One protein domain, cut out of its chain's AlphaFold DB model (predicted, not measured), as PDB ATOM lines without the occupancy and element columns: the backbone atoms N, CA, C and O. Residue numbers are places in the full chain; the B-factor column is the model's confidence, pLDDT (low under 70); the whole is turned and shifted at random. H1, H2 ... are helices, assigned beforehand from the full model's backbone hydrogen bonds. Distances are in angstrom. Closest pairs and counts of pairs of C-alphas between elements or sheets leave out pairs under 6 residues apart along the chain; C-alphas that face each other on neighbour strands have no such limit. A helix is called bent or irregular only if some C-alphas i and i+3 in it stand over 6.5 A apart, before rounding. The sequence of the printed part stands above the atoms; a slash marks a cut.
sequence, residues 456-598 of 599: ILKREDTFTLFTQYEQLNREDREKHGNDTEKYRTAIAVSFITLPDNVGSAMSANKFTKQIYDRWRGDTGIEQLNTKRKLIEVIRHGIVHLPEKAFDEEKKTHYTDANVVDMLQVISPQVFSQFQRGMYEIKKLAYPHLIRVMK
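What this domain is: This is residues 456 to 598 of the 599 residues of an uncharacterized protein of Oryza punctata (UniProt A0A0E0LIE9). Helices pack crosswise round one core helix, H5: the long H1 crosses it on one side, H4 crosses it on the opposite side, and H6 folds back along it as a helical hairpin. H2 and H7 pack on each other beside H1, short H3 sits by H4 and H6, and H8 is set off at the end of the printed part, while the loop round Glu 553 reaches out far from the body. The printed part has 143 residues with eight named helices, H1 to H8 in order, and no named strand, and its class is all helix. It is compact, with a radius of gyration of the C-alphas of 15.6 A and spans of 50 by 43 by 25 A.

How they stand to each other: Start at H1, residues 456 to 480, the longest helix. With residues 459 to 466 alone it touches H5, residues 531 to 548, at a steep tilt of 44 degrees, opposite ways; the closest C-alphas, of Arg 459 and Ile 542, are 7.0 A apart. H5 has a kink of 35 degrees near residue 542 and is only just irregular, with C-alphas 543 and 546 at 7.0 A. H1 also touches H7, residues 574 to 584, closest at C-alphas 462 and 575, 6.9 A. Look next at H2, residues 488 to 494: it touches H7 at a steep tilt of 39 degrees, with C-alphas 492 and 581 closest at 3.7 A. H4, residues 510 to 523, touches H5 at 61 degrees, a steep tilt, closest at C-alphas 515 and 541, 6.4 A. H6, residues 560 to 570, forms the hairpin with H5, closest at C-alphas 545 and 563, 6.3 A. H3, residues 502 to 507, touches H6, with C-alphas 505 and 570 closest at 5.2 A, and touches H4 only at the corner, closest at C-alphas 507 and 513, 4.9 A. H8, residues 590 to 596, is close to H1 but not clearly touching: C-alphas 457 and 596 are closest at 7.5 A. Every O i to N i+4 pair is within hydrogen-bond range in H1, H2, H3, H4, H7 and H8; in H5 it is 12 of 14 and in H6 6 of 7.

Where its parts are: Find C-alpha 456 at (186.245, 169.591, 214.664); from there H1 runs 35.7 A to C-alpha 480 at (197.705, 203.176, 211.142). H5 measures 24.4 A, H4 20.1 A, H6 16.2 A and H7 15.3 A. H8 ends at C-alpha 596, (193.987, 170.390, 222.298).

The domain as a whole: The C-alphas farthest apart, of Lys 479 and Glu 553, are 51.1 A apart. The printed part has no cut. The link from H5 to H6 is long, 11 residues, and in it residues 550 to 551 pair antiparallel with 556 to 557. The mean pLDDT of the printed part is 84.9; residues 588 to 598 are under 70.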
ATOM      1  N   ILE A 456     186.975 168.813 213.651       84.88
ATOM      2  CA  ILE A 456     186.245 169.591 214.664       84.88
ATOM      3  C   ILE A 456     187.214 170.598 215.281       84.88
ATOM      4  O   ILE A 456     186.990 171.807 215.212       84.88
ATOM      5  N   LEU A 457     188.356 170.107 215.765       84.88
ATOM      6  CA  LEU A 457     189.409 170.946 216.329       84.88
ATOM      7  C   LEU A 457     189.950 171.945 215.308       84.88
ATOM      8  O   LEU A 457     190.119 173.121 215.619       84.88
ATOM      9  N   LYS A 458     190.145 171.522 214.051       88.00
ATOM     10  CA  LYS A 458     190.575 172.428 212.975       88.00
ATOM     11  C   LYS A 458     189.602 173.599 212.804       88.00
ATOM     12  O   LYS A 458     190.046 174.731 212.594       88.00
ATOM     13  N   ARG A 459     188.289 173.355 212.887       87.88
ATOM     14  CA  ARG A 459     187.253 174.394 212.786       87.88
ATOM     15  C   ARG A 459     187.309 175.356 213.976       87.88
ATOM     16  O   ARG A 459     187.338 176.569 213.760       87.88
ATOM     17  N   GLU A 460     187.338 174.830 215.197       86.19
ATOM     18  CA  GLU A 460     187.379 175.618 216.437       86.19
ATOM     19  C   GLU A 460     188.643 176.485 216.533       86.19
ATOM     20  O   GLU A 460     188.566 177.696 216.775       86.19
ATOM     21  N   ASP A 461     189.807 175.899 216.253       85.88
ATOM     22  CA  ASP A 461     191.079 176.618 216.257       85.88
ATOM     23  C   ASP A 461     191.096 177.689 215.175       85.88
ATOM     24  O   ASP A 461     191.487 178.828 215.428       85.88
ATOM     25  N   THR A 462     190.602 177.373 213.977       88.62
ATOM     26  CA  THR A 462     190.486 178.372 212.914       88.62
ATOM     27  C   THR A 462     189.610 179.546 213.354       88.62
ATOM     28  O   THR A 462     189.984 180.700 213.140       88.62
ATOM     29  N   PHE A 463     188.474 179.293 214.011       86.69
ATOM     30  CA  PHE A 463     187.608 180.352 214.536       86.69
ATOM     31  C   PHE A 463     188.320 181.227 215.584       86.69
ATOM     32  O   PHE A 463     188.193 182.458 215.572       86.69
ATOM     33  N   THR A 464     189.135 180.612 216.440       88.25
ATOM     34  CA  THR A 464     189.984 181.324 217.407       88.25
ATOM     35  C   THR A 464     191.010 182.213 216.700       88.25
ATOM     36  O   THR A 464     191.133 183.396 217.029       88.25
ATOM     37  N   LEU A 465     191.691 181.693 215.672       90.38
ATOM     38  CA  LEU A 465     192.636 182.466 214.860       90.38
ATOM     39  C   LEU A 465     191.964 183.647 214.161       90.38
ATOM     40  O   LEU A 465     192.528 184.740 214.126       90.38
ATOM     41  N   PHE A 466     190.744 183.462 213.659       90.75
ATOM     42  CA  PHE A 466     189.956 184.543 213.074       90.75
ATOM     43  C   PHE A 466     189.612 185.635 214.082       90.75
ATOM     44  O   PHE A 466     189.724 186.817 213.770       90.75
ATOM     45  N   THR A 467     189.213 185.254 215.292       89.81
ATOM     46  CA  THR A 467     188.886 186.217 216.351       89.81
ATOM     47  C   THR A 467     190.103 187.075 216.700       89.81
ATOM     48  O   THR A 467     190.003 188.300 216.770       89.81
ATOM     49  N   GLN A 468     191.277 186.450 216.827       89.75
ATOM     50  CA  GLN A 468     192.540 187.159 217.045       89.75
ATOM     51  C   GLN A 468     192.917 188.047 215.854       89.75
ATOM     52  O   GLN A 468     193.349 189.183 216.038       89.75
ATOM     53  N   TYR A 469     192.742 187.550 214.630       92.00
ATOM     54  CA  TYR A 469     193.000 188.306 213.409       92.00
ATOM     55  C   TYR A 469     192.154 189.586 213.337       92.00
ATOM     56  O   TYR A 469     192.698 190.657 213.076       92.00
ATOM     57  N   GLU A 470     190.853 189.502 213.627       90.56
ATOM     58  CA  GLU A 470     189.944 190.655 213.638       90.56
ATOM     59  C   GLU A 470     190.310 191.681 214.712       90.56
ATOM     60  O   GLU A 470     190.294 192.888 214.459       90.56
ATOM     61  N   GLN A 471     190.687 191.211 215.904       91.06
ATOM     62  CA  GLN A 471     191.166 192.091 216.963       91.06
ATOM     63  C   GLN A 471     192.404 192.876 216.508       91.06
ATOM     64  O   GLN A 471     192.426 194.102 216.601       91.06
ATOM     65  N   LEU A 472     193.402 192.190 215.947       91.06
ATOM     66  CA  LEU A 472     194.622 192.828 215.443       91.06
ATOM     67  C   LEU A 472     194.324 193.797 214.302       91.06
ATOM     68  O   LEU A 472     194.930 194.860 214.219       91.06
ATOM     69  N   ASN A 473     193.379 193.444 213.433       90.50
ATOM     70  CA  ASN A 473     192.955 194.298 212.337       90.50
ATOM     71  C   ASN A 473     192.352 195.618 212.837       90.50
ATOM     72  O   ASN A 473     192.592 196.669 212.243       90.50
ATOM     73  N   ARG A 474     191.583 195.572 213.932       92.12
ATOM     74  CA  ARG A 474     191.011 196.757 214.581       92.12
ATOM     75  C   ARG A 474     192.093 197.621 215.224       92.12
ATOM     76  O   ARG A 474     192.144 198.811 214.938       92.12
ATOM     77  N   GLU A 475     192.985 197.011 216.002       92.88
ATOM     78  CA  GLU A 475     194.125 197.700 216.627       92.88
ATOM     79  C   GLU A 475     195.019 198.387 215.580       92.88
ATOM     80  O   GLU A 475     195.412 199.543 215.736       92.88
ATOM     81  N   ASP A 476     195.332 197.689 214.484       93.19
ATOM     82  CA  ASP A 476     196.169 198.236 213.416       93.19
ATOM     83  C   ASP A 476     195.456 199.370 212.671       93.19
ATOM     84  O   ASP A 476     196.104 200.346 212.301       93.19
ATOM     85  N   ARG A 477     194.129 199.295 212.507       92.44
ATOM     86  CA  ARG A 477     193.322 200.383 211.937       92.44
ATOM     87  C   ARG A 477     193.300 201.619 212.822       92.44
ATOM     88  O   ARG A 477     193.429 202.729 212.316       92.44
ATOM     89  N   GLU A 478     193.164 201.443 214.131       94.00
ATOM     90  CA  GLU A 478     193.236 202.549 215.091       94.00
ATOM     91  C   GLU A 478     194.617 203.217 215.068       94.00
ATOM     92  O   GLU A 478     194.720 204.440 215.129       94.00
ATOM     93  N   LYS A 479     195.684 202.425 214.912       94.19
ATOM     94  CA  LYS A 479     197.067 202.916 214.927       94.19
ATOM     95  C   LYS A 479     197.550 203.497 213.595       94.19
ATOM     96  O   LYS A 479     198.327 204.450 213.584       94.19
ATOM     97  N   HIS A 480     197.162 202.894 212.476       92.50
ATOM     98  CA  HIS A 480     197.705 203.176 211.142       92.50
ATOM     99  C   HIS A 480     196.653 203.714 210.156       92.50
ATOM    100  O   HIS A 480     196.971 203.977 208.995       92.50
ATOM    101  N   GLY A 481     195.413 203.939 210.599       91.75
ATOM    102  CA  GLY A 481     194.356 204.524 209.781       91.75
ATOM    103  C   GLY A 481     193.925 203.585 208.658       91.75
ATOM    104  O   GLY A 481     193.476 202.483 208.922       91.75
ATOM    105  N   ASN A 482     194.040 204.024 207.402       88.00
ATOM    106  CA  ASN A 482     193.701 203.212 206.222       88.00
ATOM    107  C   ASN A 482     194.937 202.593 205.541       88.00
ATOM    108  O   ASN A 482     194.812 201.987 204.477       88.00
ATOM    109  N   ASP A 483     196.130 202.749 206.122       89.00
ATOM    110  CA  ASP A 483     197.377 202.220 205.567       89.00
ATOM    111  C   ASP A 483     197.515 200.717 205.860       89.00
ATOM    112  O   ASP A 483     198.194 200.285 206.796       89.00
ATOM    113  N   THR A 484     196.811 199.911 205.062       83.31
ATOM    114  CA  THR A 484     196.724 198.456 205.262       83.31
ATOM    115  C   THR A 484     198.044 197.712 205.063       83.31
ATOM    116  O   THR A 484     198.165 196.588 205.546       83.31
ATOM    117  N   GLU A 485     199.044 198.308 204.406       84.56
ATOM    118  CA  GLU A 485     200.364 197.687 204.218       84.56
ATOM    119  C   GLU A 485     201.143 197.596 205.533       84.56
ATOM    120  O   GLU A 485     201.923 196.666 205.737       84.56
ATOM    121  N   LYS A 486     200.883 198.522 206.464       86.75
ATOM    122  CA  LYS A 486     201.492 198.526 207.800       86.75
ATOM    123  C   LYS A 486     200.837 197.554 208.773       86.75
ATOM    124  O   LYS A 486     201.330 197.383 209.887       86.75
ATOM    125  N   TYR A 487     199.726 196.929 208.390       92.06
ATOM    126  CA  TYR A 487     199.006 196.046 209.292       92.06
ATOM    127  C   TYR A 487     199.771 194.739 209.463       92.06
ATOM    128  O   TYR A 487     200.180 194.094 208.497       92.06
ATOM    129  N   ARG A 488     199.841 194.256 210.702       92.06
ATOM    130  CA  ARG A 488     200.319 192.904 211.015       92.06
ATOM    131  C   ARG A 488     199.482 191.870 210.263       92.06
ATOM    132  O   ARG A 488     200.008 190.888 209.743       92.06
ATOM    133  N   THR A 489     198.184 192.126 210.119       91.31
ATOM    134  CA  THR A 489     197.262 191.251 209.381       91.31
ATOM    135  C   THR A 489     197.580 191.122 207.889       91.31
ATOM    136  O   THR A 489     197.241 190.096 207.302       91.31
ATOM    137  N   ALA A 490     198.288 192.083 207.276       91.75
ATOM    138  CA  ALA A 490     198.747 191.962 205.890       91.75
ATOM    139  C   ALA A 490     199.769 190.824 205.726       91.75
ATOM    140  O   ALA A 490     199.671 190.041 204.780       91.75
ATOM    141  N   ILE A 491     200.683 190.673 206.692       91.12
ATOM    142  CA  ILE A 491     201.631 189.548 206.754       91.12
ATOM    143  C   ILE A 491     200.877 188.236 206.996       91.12
ATOM    144  O   ILE A 491     201.173 187.225 206.368       91.12
ATOM    145  N   ALA A 492     199.865 188.234 207.868       91.81
ATOM    146  CA  ALA A 492     199.111 187.013 208.153       91.81
ATOM    147  C   ALA A 492     198.420 186.442 206.901       91.81
ATOM    148  O   ALA A 492     198.474 185.240 206.649       91.81
ATOM    149  N   VAL A 493     197.821 187.291 206.063       93.69
ATOM    150  CA  VAL A 493     197.169 186.816 204.831       93.69
ATOM    151  C   VAL A 493     198.132 186.638 203.659       93.69
ATOM    152  O   VAL A 493     197.740 186.046 202.656       93.69
ATOM    153  N   SER A 494     199.387 187.101 203.736       93.44
ATOM    154  CA  SER A 494     200.313 187.055 202.594       93.44
ATOM    155  C   SER A 494     200.647 185.629 202.150       93.44
ATOM    156  O   SER A 494     200.927 185.417 200.969       93.44
ATOM    157  N   PHE A 495     200.565 184.656 203.060       92.25
ATOM    158  CA  PHE A 495     200.831 183.234 202.807       92.25
ATOM    159  C   PHE A 495     199.695 182.497 202.098       92.25
ATOM    160  O   PHE A 495     199.877 181.356 201.685       92.25
ATOM    161  N   ILE A 496     198.533 183.134 201.958       93.12
ATOM    162  CA  ILE A 496     197.352 182.496 201.386       93.12
ATOM    163  C   ILE A 496     197.437 182.502 199.867       93.12
ATOM    164  O   ILE A 496     197.749 183.527 199.250       93.12
ATOM    165  N   THR A 497     197.126 181.371 199.252       90.62
ATOM    166  CA  THR A 497     196.979 181.268 197.802       90.62
ATOM    167  C   THR A 497     195.550 181.631 197.415       90.62
ATOM    168  O   THR A 497     194.591 181.029 197.899       90.62
ATOM    169  N   LEU A 498     195.405 182.633 196.548       88.69
ATOM    170  CA  LEU A 498     194.128 182.941 195.907       88.69
ATOM    171  C   LEU A 498     193.922 181.975 194.735       88.69
ATOM    172  O   LEU A 498     194.817 181.885 193.896       88.69
ATOM    173  N   PRO A 499     192.776 181.278 194.653       83.69
ATOM    174  CA  PRO A 499     192.415 180.526 193.456       83.69
ATOM    175  C   PRO A 499     192.320 181.438 192.221       83.69
ATOM    176  O   PRO A 499     191.814 182.554 192.327       83.69
ATOM    177  N   ASP A 500     192.732 180.945 191.048       77.06
ATOM    178  CA  ASP A 500     192.764 181.736 189.802       77.06
ATOM    179  C   ASP A 500     191.390 182.300 189.403       77.06
ATOM    180  O   ASP A 500     191.288 183.405 188.874       77.06
ATOM    181  N   ASN A 501     190.308 181.574 189.700       79.12
ATOM    182  CA  ASN A 501     188.947 182.091 189.594       79.12
ATOM    183  C   ASN A 501     188.134 181.693 190.831       79.12
ATOM    184  O   ASN A 501     187.545 180.614 190.927       79.12
ATOM    185  N   VAL A 502     188.118 182.609 191.801       77.00
ATOM    186  CA  VAL A 502     187.518 182.356 193.110       77.00
ATOM    187  C   VAL A 502     185.994 182.301 193.069       77.00
ATOM    188  O   VAL A 502     185.403 181.499 193.781       77.00
ATOM    189  N   GLY A 503     185.336 183.110 192.232       75.38
ATOM    190  CA  GLY A 503     183.870 183.095 192.130       75.38
ATOM    191  C   GLY A 503     183.345 181.737 191.662       75.38
ATOM    192  O   GLY A 503     182.341 181.224 192.164       75.38
ATOM    193  N   SER A 504     184.074 181.112 190.748       77.19
ATOM    194  CA  SER A 504     183.758 179.770 190.301       77.19
ATOM    195  C   SER A 504     184.237 178.683 191.275       77.19
ATOM    196  O   SER A 504     183.494 177.731 191.488       77.19
ATOM    197  N   ALA A 505     185.368 178.859 191.974       80.12
ATOM    198  CA  ALA A 505     185.757 177.971 193.080       80.12
ATOM    199  C   ALA A 505     184.700 177.944 194.205       80.12
ATOM    200  O   ALA A 505     184.360 176.883 194.717       80.12
ATOM    201  N   MET A 506     184.101 179.094 194.538       83.19
ATOM    202  CA  MET A 506     182.980 179.191 195.487       83.19
ATOM    203  C   MET A 506     181.718 178.488 194.981       83.19
ATOM    204  O   MET A 506     180.912 178.017 195.782       83.19
ATOM    205  N   SER A 507     181.552 178.415 193.658       82.50
ATOM    206  CA  SER A 507     180.433 177.732 193.007       82.50
ATOM    207  C   SER A 507     180.606 176.215 192.945       82.50
ATOM    208  O   SER A 507     179.636 175.530 192.635       82.50
ATOM    209  N   ALA A 508     181.790 175.695 193.284       81.50
ATOM    210  CA  ALA A 508     182.087 174.266 193.283       81.50
ATOM    211  C   ALA A 508     181.315 173.469 194.343       81.50
ATOM    212  O   ALA A 508     181.257 172.239 194.296       81.50
ATOM    213  N   ASN A 509     180.728 174.161 195.319       88.12
ATOM    214  CA  ASN A 509     179.844 173.568 196.300       88.12
ATOM    215  C   ASN A 509     178.579 174.423 196.453       88.12
ATOM    216  O   ASN A 509     178.634 175.641 196.632       88.12
ATOM    217  N   LYS A 510     177.409 173.781 196.379       87.94
ATOM    218  CA  LYS A 510     176.116 174.481 196.394       87.94
ATOM    219  C   LYS A 510     175.894 175.276 197.685       87.94
ATOM    220  O   LYS A 510     175.309 176.354 197.638       87.94
ATOM    221  N   PHE A 511     176.365 174.765 198.823       90.50
ATOM    222  CA  PHE A 511     176.190 175.413 200.120       90.50
ATOM    223  C   PHE A 511     177.150 176.589 200.267       90.50
ATOM    224  O   PHE A 511     176.731 177.680 200.649       90.50
ATOM    225  N   THR A 512     178.418 176.416 199.886       89.12
ATOM    226  CA  THR A 512     179.387 177.522 199.916       89.12
ATOM    227  C   THR A 512     178.989 178.643 198.970       89.12
ATOM    228  O   THR A 512     179.119 179.810 199.328       89.12
ATOM    229  N   LYS A 513     178.422 178.307 197.804       89.38
ATOM    230  CA  LYS A 513     177.875 179.279 196.859       89.38
ATOM    231  C   LYS A 513     176.777 180.130 197.495       89.38
ATOM    232  O   LYS A 513     176.842 181.350 197.416       89.38
ATOM    233  N   GLN A 514     175.816 179.512 198.186       89.56
ATOM    234  CA  GLN A 514     174.750 180.244 198.883       89.56
ATOM    235  C   GLN A 514     175.298 181.192 199.960       89.56
ATOM    236  O   GLN A 514     174.813 182.316 200.103       89.56
ATOM    237  N   ILE A 515     176.310 180.755 200.718       90.00
ATOM    238  CA  ILE A 515     176.984 181.607 201.706       90.00
ATOM    239  C   ILE A 515     177.686 182.782 201.027       90.00
ATOM    240  O   ILE A 515     177.572 183.912 201.500       90.00
ATOM    241  N   TYR A 516     178.396 182.513 199.933       89.38
ATOM    242  CA  TYR A 516     179.135 183.515 199.181       89.38
ATOM    243  C   TYR A 516     178.206 184.553 198.544       89.38
ATOM    244  O   TYR A 516     178.454 185.747 198.675       89.38
ATOM    245  N   ASP A 517     177.109 184.124 197.918       89.50
ATOM    246  CA  ASP A 517     176.133 185.020 197.292       89.50
ATOM    247  C   ASP A 517     175.452 185.924 198.327       89.50
ATOM    248  O   ASP A 517     175.295 187.121 198.087       89.50
ATOM    249  N   ARG A 518     175.134 185.390 199.516       87.88
ATOM    250  CA  ARG A 518     174.628 186.204 200.631       87.88
ATOM    251  C   ARG A 518     175.669 187.216 201.107       87.88
ATOM    252  O   ARG A 518     175.363 188.397 201.187       87.88
ATOM    253  N   TRP A 519     176.897 186.768 201.364       89.00
ATOM    254  CA  TRP A 519     177.991 187.647 201.792       89.00
ATOM    255  C   TRP A 519     178.240 188.779 200.784       89.00
ATOM    256  O   TRP A 519     178.487 189.921 201.170       89.00
ATOM    257  N   ARG A 520     178.114 188.484 199.487       88.69
ATOM    258  CA  ARG A 520     178.208 189.469 198.404       88.69
ATOM    259  C   ARG A 520     177.110 190.531 198.494       88.69
ATOM    260  O   ARG A 520     177.400 191.713 198.350       88.69
ATOM    261  N   GLY A 521     175.873 190.100 198.747       87.31
ATOM    262  CA  GLY A 521     174.728 190.989 198.949       87.31
ATOM    263  C   GLY A 521     174.880 191.872 200.188       87.31
ATOM    264  O   GLY A 521     174.652 193.074 200.102       87.31
ATOM    265  N   ASP A 522     175.335 191.298 201.304       85.56
ATOM    266  CA  ASP A 522     175.477 192.004 202.585       85.56
ATOM    267  C   ASP A 522     176.615 193.043 202.562       85.56
ATOM    268  O   ASP A 522     176.516 194.100 203.181       85.56
ATOM    269  N   THR A 523     177.708 192.752 201.850       83.81
ATOM    270  CA  THR A 523     178.893 193.631 201.787       83.81
ATOM    271  C   THR A 523     178.892 194.593 200.600       83.81
ATOM    272  O   THR A 523     179.673 195.544 200.590       83.81
ATOM    273  N   GLY A 524     178.067 194.341 199.579       82.25
ATOM    274  CA  GLY A 524     178.088 195.076 198.310       82.25
ATOM    275  C   GLY A 524     179.354 194.848 197.469       82.25
ATOM    276  O   GLY A 524     179.611 195.595 196.527       82.25
ATOM    277  N   ILE A 525     180.183 193.850 197.798       79.25
ATOM    278  CA  ILE A 525     181.459 193.592 197.116       79.25
ATOM    279  C   ILE A 525     181.234 192.694 195.901       79.25
ATOM    280  O   ILE A 525     180.968 191.511 196.053       79.25
ATOM    281  N   GLU A 526     181.446 193.198 194.687       71.31
ATOM    282  CA  GLU A 526     181.191 192.413 193.468       71.31
ATOM    283  C   GLU A 526     182.215 191.293 193.201       71.31
ATOM    284  O   GLU A 526     181.869 190.274 192.599       71.31
ATOM    285  N   GLN A 527     183.472 191.459 193.642       72.81
ATOM    286  CA  GLN A 527     184.575 190.544 193.317       72.81
ATOM    287  C   GLN A 527     185.444 190.147 194.521       72.81
ATOM    288  O   GLN A 527     185.907 190.991 195.306       72.81
ATOM    289  N   LEU A 528     185.747 188.846 194.596       80.56
ATOM    290  CA  LEU A 528     186.675 188.242 195.553       80.56
ATOM    291  C   LEU A 528     188.103 188.190 194.986       80.56
ATOM    292  O   LEU A 528     188.578 187.152 194.539       80.56
ATOM    293  N   ASN A 529     188.779 189.337 194.987       81.81
ATOM    294  CA  ASN A 529     190.094 189.524 194.361       81.81
ATOM    295  C   ASN A 529     191.262 189.672 195.354       81.81
ATOM    296  O   ASN A 529     192.395 189.900 194.938       81.81
ATOM    297  N   THR A 530     191.015 189.569 196.663       87.62
ATOM    298  CA  THR A 530     192.059 189.725 197.689       87.62
ATOM    299  C   THR A 530     192.053 188.580 198.693       87.62
ATOM    300  O   THR A 530     191.011 188.016 199.029       87.62
ATOM    301  N   LYS A 531     193.244 188.262 199.218       90.94
ATOM    302  CA  LYS A 531     193.459 187.197 200.213       90.94
ATOM    303  C   LYS A 531     192.660 187.454 201.494       90.94
ATOM    304  O   LYS A 531     192.111 186.529 202.082       90.94
ATOM    305  N   ARG A 532     192.546 188.730 201.875       88.94
ATOM    306  CA  ARG A 532     191.746 189.207 203.011       88.94
ATOM    307  C   ARG A 532     190.266 188.862 202.845       88.94
ATOM    308  O   ARG A 532     189.698 188.227 203.724       88.94
ATOM    309  N   LYS A 533     189.675 189.204 201.697       88.12
ATOM    310  CA  LYS A 533     188.268 188.892 201.428       88.12
ATOM    311  C   LYS A 533     188.019 187.381 201.387       88.12
ATOM    312  O   LYS A 533     187.006 186.920 201.899       88.12
ATOM    313  N   LEU A 534     188.940 186.592 200.817       90.25
ATOM    314  CA  LEU A 534     188.829 185.126 200.839       90.25
ATOM    315  C   LEU A 534     188.721 184.603 202.279       90.25
ATOM    316  O   LEU A 534     187.845 183.802 202.579       90.25
ATOM    317  N   ILE A 535     189.567 185.104 203.174       91.06
ATOM    318  CA  ILE A 535     189.561 184.769 204.602       91.06
ATOM    319  C   ILE A 535     188.253 185.179 205.286       91.06
ATOM    320  O   ILE A 535     187.662 184.365 205.993       91.06
ATOM    321  N   GLU A 536     187.722 186.366 204.999       89.19
ATOM    322  CA  GLU A 536     186.404 186.799 205.492       89.19
ATOM    323  C   GLU A 536     185.269 185.864 205.035       89.19
ATOM    324  O   GLU A 536     184.412 185.493 205.841       89.19
ATOM    325  N   VAL A 537     185.285 185.415 203.773       89.94
ATOM    326  CA  VAL A 537     184.296 184.452 203.258       89.94
ATOM    327  C   VAL A 537     184.449 183.081 203.912       89.94
ATOM    328  O   VAL A 537     183.445 182.484 204.300       89.94
ATOM    329  N   ILE A 538     185.678 182.586 204.090       91.19
ATOM    330  CA  ILE A 538     185.930 181.319 204.793       91.19
ATOM    331  C   ILE A 538     185.392 181.391 206.226       91.19
ATOM    332  O   ILE A 538     184.692 180.474 206.656       91.19
ATOM    333  N   ARG A 539     185.617 182.501 206.941       90.94
ATOM    334  CA  ARG A 539     185.024 182.737 208.267       90.94
ATOM    335  C   ARG A 539     183.500 182.677 208.219       90.94
ATOM    336  O   ARG A 539     182.887 182.011 209.049       90.94
ATOM    337  N   HIS A 540     182.888 183.361 207.256       90.06
ATOM    338  CA  HIS A 540     181.435 183.357 207.087       90.06
ATOM    339  C   HIS A 540     180.905 181.935 206.833       90.06
ATOM    340  O   HIS A 540     179.872 181.542 207.374       90.06
ATOM    341  N   GLY A 541     181.658 181.127 206.082       90.62
ATOM    342  CA  GLY A 541     181.409 179.702 205.899       90.62
ATOM    343  C   GLY A 541     181.452 178.909 207.207       90.62
ATOM    344  O   GLY A 541     180.493 178.209 207.515       90.62
ATOM    345  N   ILE A 542     182.505 179.063 208.015       90.94
ATOM    346  CA  ILE A 542     182.659 178.366 209.311       90.94
ATOM    347  C   ILE A 542     181.487 178.641 210.262       90.94
ATOM    348  O   ILE A 542     181.065 177.746 211.002       90.94
ATOM    349  N   VAL A 543     180.978 179.875 210.254       89.81
ATOM    350  CA  VAL A 543     179.887 180.314 211.135       89.81
ATOM    351  C   VAL A 543     178.534 179.809 210.643       89.81
ATOM    352  O   VAL A 543     177.744 179.320 211.441       89.81
ATOM    353  N   HIS A 544     178.254 179.915 209.343       89.31
ATOM    354  CA  HIS A 544     176.891 179.748 208.838       89.31
ATOM    355  C   HIS A 544     176.613 178.422 208.130       89.31
ATOM    356  O   HIS A 544     175.445 178.070 207.980       89.31
ATOM    357  N   LEU A 545     177.631 177.686 207.676       89.81
ATOM    358  CA  LEU A 545     177.417 176.369 207.070       89.81
ATOM    359  C   LEU A 545     176.778 175.347 208.023       89.81
ATOM    360  O   LEU A 545     175.895 174.646 207.543       89.81
ATOM    361  N   PRO A 546     177.114 175.267 209.328       87.31
ATOM    362  CA  PRO A 546     176.465 174.306 210.227       87.31
ATOM    363  C   PRO A 546     174.936 174.435 210.245       87.31
ATOM    364  O   PRO A 546     174.220 173.441 210.229       87.31
ATOM    365  N   GLU A 547     174.422 175.666 210.207       84.50
ATOM    366  CA  GLU A 547     172.980 175.936 210.239       84.50
ATOM    367  C   GLU A 547     172.325 175.844 208.856       84.50
ATOM    368  O   GLU A 547     171.142 175.534 208.748       84.50
ATOM    369  N   LYS A 548     173.068 176.133 207.780       81.56
ATOM    370  CA  LYS A 548     172.498 176.270 206.426       81.56
ATOM    371  C   LYS A 548     172.743 175.072 205.519       81.56
ATOM    372  O   LYS A 548     172.061 174.927 204.507       81.56
ATOM    373  N   ALA A 549     173.709 174.226 205.849       83.81
ATOM    374  CA  ALA A 549     173.971 172.999 205.123       83.81
ATOM    375  C   ALA A 549     173.162 171.868 205.774       83.81
ATOM    376  O   ALA A 549     173.553 171.301 206.797       83.81
ATOM    377  N   PHE A 550     172.015 171.564 205.171       86.12
ATOM    378  CA  PHE A 550     171.109 170.513 205.623       86.12
ATOM    379  C   PHE A 550     171.174 169.301 204.688       86.12
ATOM    380  O   PHE A 550     171.148 169.439 203.460       86.12
ATOM    381  N   ASP A 551     171.291 168.116 205.281       85.00
ATOM    382  CA  ASP A 551     171.210 166.837 204.591       85.00
ATOM    383  C   ASP A 551     169.743 166.397 204.540       85.00
ATOM    384  O   ASP A 551     169.201 165.887 205.520       85.00
ATOM    385  N   GLU A 552     169.096 166.608 203.393       85.00
ATOM    386  CA  GLU A 552     167.689 166.239 203.175       85.00
ATOM    387  C   GLU A 552     167.448 164.725 203.276       85.00
ATOM    388  O   GLU A 552     166.372 164.294 203.690       85.00
ATOM    389  N   GLU A 553     168.443 163.905 202.921       83.94
ATOM    390  CA  GLU A 553     168.327 162.443 202.949       83.94
ATOM    391  C   GLU A 553     168.327 161.939 204.393       83.94
ATOM    392  O   GLU A 553     167.488 161.125 204.784       83.94
ATOM    393  N   LYS A 554     169.244 162.467 205.208       85.94
ATOM    394  CA  LYS A 554     169.373 162.090 206.623       85.94
ATOM    395  C   LYS A 554     168.480 162.901 207.556       85.94
ATOM    396  O   LYS A 554     168.336 162.526 208.716       85.94
ATOM    397  N   LYS A 555     167.875 163.984 207.061       87.25
ATOM    398  CA  LYS A 555     167.113 164.975 207.838       87.25
ATOM    399  C   LYS A 555     167.919 165.552 209.007       87.25
ATOM    400  O   LYS A 555     167.396 165.741 210.105       87.25
ATOM    401  N   THR A 556     169.199 165.821 208.773       87.81
ATOM    402  CA  THR A 556     170.130 166.332 209.788       87.81
ATOM    403  C   THR A 556     171.043 167.399 209.205       87.81
ATOM    404  O   THR A 556     171.357 167.374 208.019       87.81
ATOM    405  N   HIS A 557     171.545 168.298 210.046       87.31
ATOM    406  CA  HIS A 557     172.624 169.202 209.650       87.31
ATOM    407  C   HIS A 557     173.932 168.440 209.423       87.31
ATOM    408  O   HIS A 557     174.193 167.413 210.058       87.31
ATOM    409  N   TYR A 558     174.756 168.944 208.508       88.19
ATOM    410  CA  TYR A 558     176.080 168.383 208.276       88.19
ATOM    411  C   TYR A 558     177.007 168.610 209.473       88.19
ATOM    412  O   TYR A 558     176.919 169.612 210.178       88.19
ATOM    413  N   THR A 559     177.913 167.658 209.687       87.81
ATOM    414  CA  THR A 559     178.878 167.711 210.793       87.81
ATOM    415  C   THR A 559     179.961 168.762 210.552       87.81
ATOM    416  O   THR A 559     180.222 169.151 209.412       87.81
ATOM    417  N   ASP A 560     180.673 169.152 211.606       85.62
ATOM    418  CA  ASP A 560     181.823 170.062 211.512       85.62
ATOM    419  C   ASP A 560     182.906 169.560 210.551       85.62
ATOM    420  O   ASP A 560     183.486 170.348 209.800       85.62
ATOM    421  N   ALA A 561     183.109 168.241 210.483       88.19
ATOM    422  CA  ALA A 561     184.014 167.637 209.513       88.19
ATOM    423  C   ALA A 561     183.582 167.915 208.066       88.19
ATOM    424  O   ALA A 561     184.406 168.267 207.223       88.19
ATOM    425  N   ASN A 562     182.278 167.840 207.790       90.25
ATOM    426  CA  ASN A 562     181.744 168.169 206.474       90.25
ATOM    427  C   ASN A 562     181.845 169.669 206.171       90.25
ATOM    428  O   ASN A 562     182.087 170.031 205.024       90.25
ATOM    429  N   VAL A 563     181.691 170.541 207.170       90.56
ATOM    430  CA  VAL A 563     181.883 171.990 206.996       90.56
ATOM    431  C   VAL A 563     183.320 172.295 206.578       90.56
ATOM    432  O   VAL A 563     183.531 173.031 205.614       90.56
ATOM    433  N   VAL A 564     184.306 171.696 207.252       90.88
ATOM    434  CA  VAL A 564     185.717 171.810 206.859       90.88
ATOM    435  C   VAL A 564     185.913 171.305 205.432       90.88
ATOM    436  O   VAL A 564     186.493 172.026 204.624       90.88
ATOM    437  N   ASP A 565     185.357 170.144 205.082       90.00
ATOM    438  CA  ASP A 565     185.451 169.578 203.728       90.00
ATOM    439  C   ASP A 565     184.946 170.518 202.642       90.00
ATOM    440  O   ASP A 565     185.632 170.753 201.647       90.00
ATOM    441  N   MET A 566     183.763 171.096 202.847       90.38
ATOM    442  CA  MET A 566     183.169 172.048 201.908       90.38
ATOM    443  C   MET A 566     184.061 173.278 201.701       90.38
ATOM    444  O   MET A 566     184.128 173.806 200.594       90.38
ATOM    445  N   LEU A 567     184.762 173.729 202.744       90.56
ATOM    446  CA  LEU A 567     185.653 174.887 202.672       90.56
ATOM    447  C   LEU A 567     187.012 174.553 202.044       90.56
ATOM    448  O   LEU A 567     187.536 175.353 201.267       90.56
ATOM    449  N   GLN A 568     187.562 173.366 202.315       88.75
ATOM    450  CA  GLN A 568     188.814 172.909 201.700       88.75
ATOM    451  C   GLN A 568     188.667 172.676 200.197       88.75
ATOM    452  O   GLN A 568     189.628 172.862 199.461       88.75
ATOM    453  N   VAL A 569     187.469 172.357 199.708       86.06
ATOM    454  CA  VAL A 569     187.208 172.312 198.261       86.06
ATOM    455  C   VAL A 569     187.553 173.629 197.567       86.06
ATOM    456  O   VAL A 569     188.103 173.619 196.468       86.06
ATOM    457  N   ILE A 570     187.240 174.760 198.199       83.62
ATOM    458  CA  ILE A 570     187.459 176.086 197.612       83.62
ATOM    459  C   ILE A 570     188.947 176.431 197.605       83.62
ATOM    460  O   ILE A 570     189.470 176.962 196.627       83.62
ATOM    461  N   SER A 571     189.617 176.179 198.730       86.88
ATOM    462  CA  SER A 571     191.043 176.440 198.899       86.88
ATOM    463  C   SER A 571     191.657 175.376 199.819       86.88
ATOM    464  O   SER A 571     191.597 175.507 201.046       86.88
ATOM    465  N   PRO A 572     192.251 174.309 199.248       87.69
ATOM    466  CA  PRO A 572     192.631 173.105 199.995       87.69
ATOM    467  C   PRO A 572     193.588 173.328 201.165       87.69
ATOM    468  O   PRO A 572     193.493 172.635 202.174       87.69
ATOM    469  N   GLN A 573     194.480 174.313 201.049       91.00
ATOM    470  CA  GLN A 573     195.523 174.601 202.039       91.00
ATOM    471  C   GLN A 573     195.202 175.821 202.915       91.00
ATOM    472  O   GLN A 573     196.043 176.221 203.721       91.00
ATOM    473  N   VAL A 574     194.023 176.445 202.768       91.25
ATOM    474  CA  VAL A 574     193.740 177.763 203.367       91.25
ATOM    475  C   VAL A 574     193.921 177.782 204.879       91.25
ATOM    476  O   VAL A 574     194.497 178.729 205.410       91.25
ATOM    477  N   PHE A 575     193.498 176.722 205.571       92.56
ATOM    478  CA  PHE A 575     193.608 176.628 207.022       92.56
ATOM    479  C   PHE A 575     195.079 176.581 207.461       92.56
ATOM    480  O   PHE A 575     195.508 177.381 208.292       92.56
ATOM    481  N   SER A 576     195.880 175.715 206.837       93.00
ATOM    482  CA  SER A 576     197.313 175.565 207.119       93.00
ATOM    483  C   SER A 576     198.130 176.813 206.727       93.00
ATOM    484  O   SER A 576     199.087 177.197 207.410       93.00
ATOM    485  N   GLN A 577     197.742 177.494 205.646       93.81
ATOM    486  CA  GLN A 577     198.340 178.758 205.206       93.81
ATOM    487  C   GLN A 577     198.014 179.908 206.162       93.81
ATOM    488  O   GLN A 577     198.907 180.673 206.536       93.81
ATOM    489  N   PHE A 578     196.763 180.001 206.609       93.44
ATOM    490  CA  PHE A 578     196.344 181.002 207.582       93.44
ATOM    491  C   PHE A 578     197.008 180.775 208.945       93.44
ATOM    492  O   PHE A 578     197.530 181.721 209.537       93.44
ATOM    493  N   GLN A 579     197.109 179.517 209.392       92.94
ATOM    494  CA  GLN A 579     197.857 179.141 210.595       92.94
ATOM    495  C   GLN A 579     199.311 179.633 210.534       92.94
ATOM    496  O   GLN A 579     199.807 180.230 211.492       92.94
ATOM    497  N   ARG A 580     199.997 179.439 209.395       92.44
ATOM    498  CA  ARG A 580     201.360 179.955 209.191       92.44
ATOM    499  C   ARG A 580     201.421 181.471 209.304       92.44
ATOM    500  O   ARG A 580     202.321 181.989 209.957       92.44
ATOM    501  N   GLY A 581     200.487 182.176 208.678       92.88
ATOM    502  CA  GLY A 581     200.432 183.631 208.743       92.88
ATOM    503  C   GLY A 581     200.296 184.154 210.168       92.88
ATOM    504  O   GLY A 581     201.068 185.015 210.591       92.88
ATOM    505  N   MET A 582     199.370 183.573 210.933       92.12
ATOM    506  CA  MET A 582     199.164 183.902 212.347       92.12
ATOM    507  C   MET A 582     200.380 183.547 213.221       92.12
ATOM    508  O   MET A 582     200.686 184.247 214.192       92.12
ATOM    509  N   TYR A 583     201.116 182.494 212.858       90.19
ATOM    510  CA  TYR A 583     202.384 182.143 213.493       90.19
ATOM    511  C   TYR A 583     203.498 183.163 213.215       90.19
ATOM    512  O   TYR A 583     204.187 183.575 214.147       90.19
ATOM    513  N   GLU A 584     203.670 183.612 211.970       90.50
ATOM    514  CA  GLU A 584     204.753 184.540 211.593       90.50
ATOM    515  C   GLU A 584     204.598 185.918 212.254       90.50
ATOM    516  O   GLU A 584     205.594 186.554 212.599       90.50
ATOM    517  N   ILE A 585     203.365 186.343 212.544       90.00
ATOM    518  CA  ILE A 585     203.108 187.561 213.331       90.00
ATOM    519  C   ILE A 585     203.217 187.344 214.853       90.00
ATOM    520  O   ILE A 585     202.916 188.254 215.625       90.00
ATOM    521  N   LYS A 586     203.653 186.152 215.290       79.94
ATOM    522  CA  LYS A 586     203.852 185.738 216.692       79.94
ATOM    523  C   LYS A 586     202.600 185.872 217.568       79.94
ATOM    524  O   LYS A 586     202.697 186.219 218.743       79.94
ATOM    525  N   LYS A 587     201.418 185.616 216.998       72.19
ATOM    526  CA  LYS A 587     200.136 185.687 217.725       72.19
ATOM    527  C   LYS A 587     199.481 184.332 217.962       72.19
ATOM    528  O   LYS A 587     198.546 184.242 218.746       72.19
ATOM    529  N   LEU A 588     200.040 183.270 217.387       64.44
ATOM    530  CA  LEU A 588     199.707 181.900 217.752       64.44
ATOM    531  C   LEU A 588     200.258 181.589 219.160       64.44
ATOM    532  O   LEU A 588     201.439 181.272 219.319       64.44
ATOM    533  N   ALA A 589     199.418 181.700 220.191       56.38
ATOM    534  CA  ALA A 589     199.756 181.229 221.530       56.38
ATOM    535  C   ALA A 589     199.636 179.693 221.572       56.38
ATOM    536  O   ALA A 589     198.544 179.131 221.641       56.38
ATOM    537  N   TYR A 590     200.780 179.006 221.535       56.62
ATOM    538  CA  TYR A 590     200.887 177.541 221.573       56.62
ATOM    539  C   TYR A 590     200.253 176.812 222.776       56.62
ATOM    540  O   TYR A 590     199.916 175.638 222.594       56.62
ATOM    541  N   PRO A 591     200.024 177.424 223.960       47.44
ATOM    542  CA  PRO A 591     199.350 176.740 225.066       47.44
ATOM    543  C   PRO A 591     197.965 176.169 224.707       47.44
ATOM    544  O   PRO A 591     197.594 175.116 225.225       47.44
ATOM    545  N   HIS A 592     197.233 176.790 223.773       44.22
ATOM    546  CA  HIS A 592     195.934 176.284 223.309       44.22
ATOM    547  C   HIS A 592     196.075 175.006 222.465       44.22
ATOM    548  O   HIS A 592     195.432 174.003 222.760       44.22
ATOM    549  N   LEU A 593     197.016 174.982 221.518       47.09
ATOM    550  CA  LEU A 593     197.309 173.825 220.656       47.09
ATOM    551  C   LEU A 593     197.860 172.621 221.439       47.09
ATOM    552  O   LEU A 593     197.597 171.470 221.100       47.09
ATOM    553  N   ILE A 594     198.620 172.877 222.508       47.66
ATOM    554  CA  ILE A 594     199.162 171.835 223.393       47.66
ATOM    555  C   ILE A 594     198.062 171.168 224.222       47.66
ATOM    556  O   ILE A 594     198.120 169.958 224.430       47.66
ATOM    557  N   ARG A 595     197.077 171.939 224.701       45.81
ATOM    558  CA  ARG A 595     195.937 171.406 225.460       45.81
ATOM    559  C   ARG A 595     195.024 170.563 224.564       45.81
ATOM    560  O   ARG A 595     194.564 169.519 224.999       45.81
ATOM    561  N   VAL A 596     194.857 170.994 223.315       43.62
ATOM    562  CA  VAL A 596     193.987 170.390 222.298       43.62
ATOM    563  C   VAL A 596     194.560 169.106 221.682       43.62
ATOM    564  O   VAL A 596     193.819 168.182 221.391       43.62
ATOM    565  N   MET A 597     195.883 168.992 221.522       46.03
ATOM    566  CA  MET A 597     196.508 167.770 220.981       46.03
ATOM    567  C   MET A 597     196.799 166.686 222.036       46.03
ATOM    568  O   MET A 597     197.308 165.622 221.691       46.03
ATOM    569  N   LYS A 598     196.560 166.973 223.324       44.25
ATOM    570  CA  LYS A 598     196.727 166.019 224.439       44.25
ATOM    571  C   LYS A 598     195.407 165.384 224.899       44.25
ATOM    572  O   LYS A 598     195.467 164.418 225.660       44.25
TER     573      LYS A 598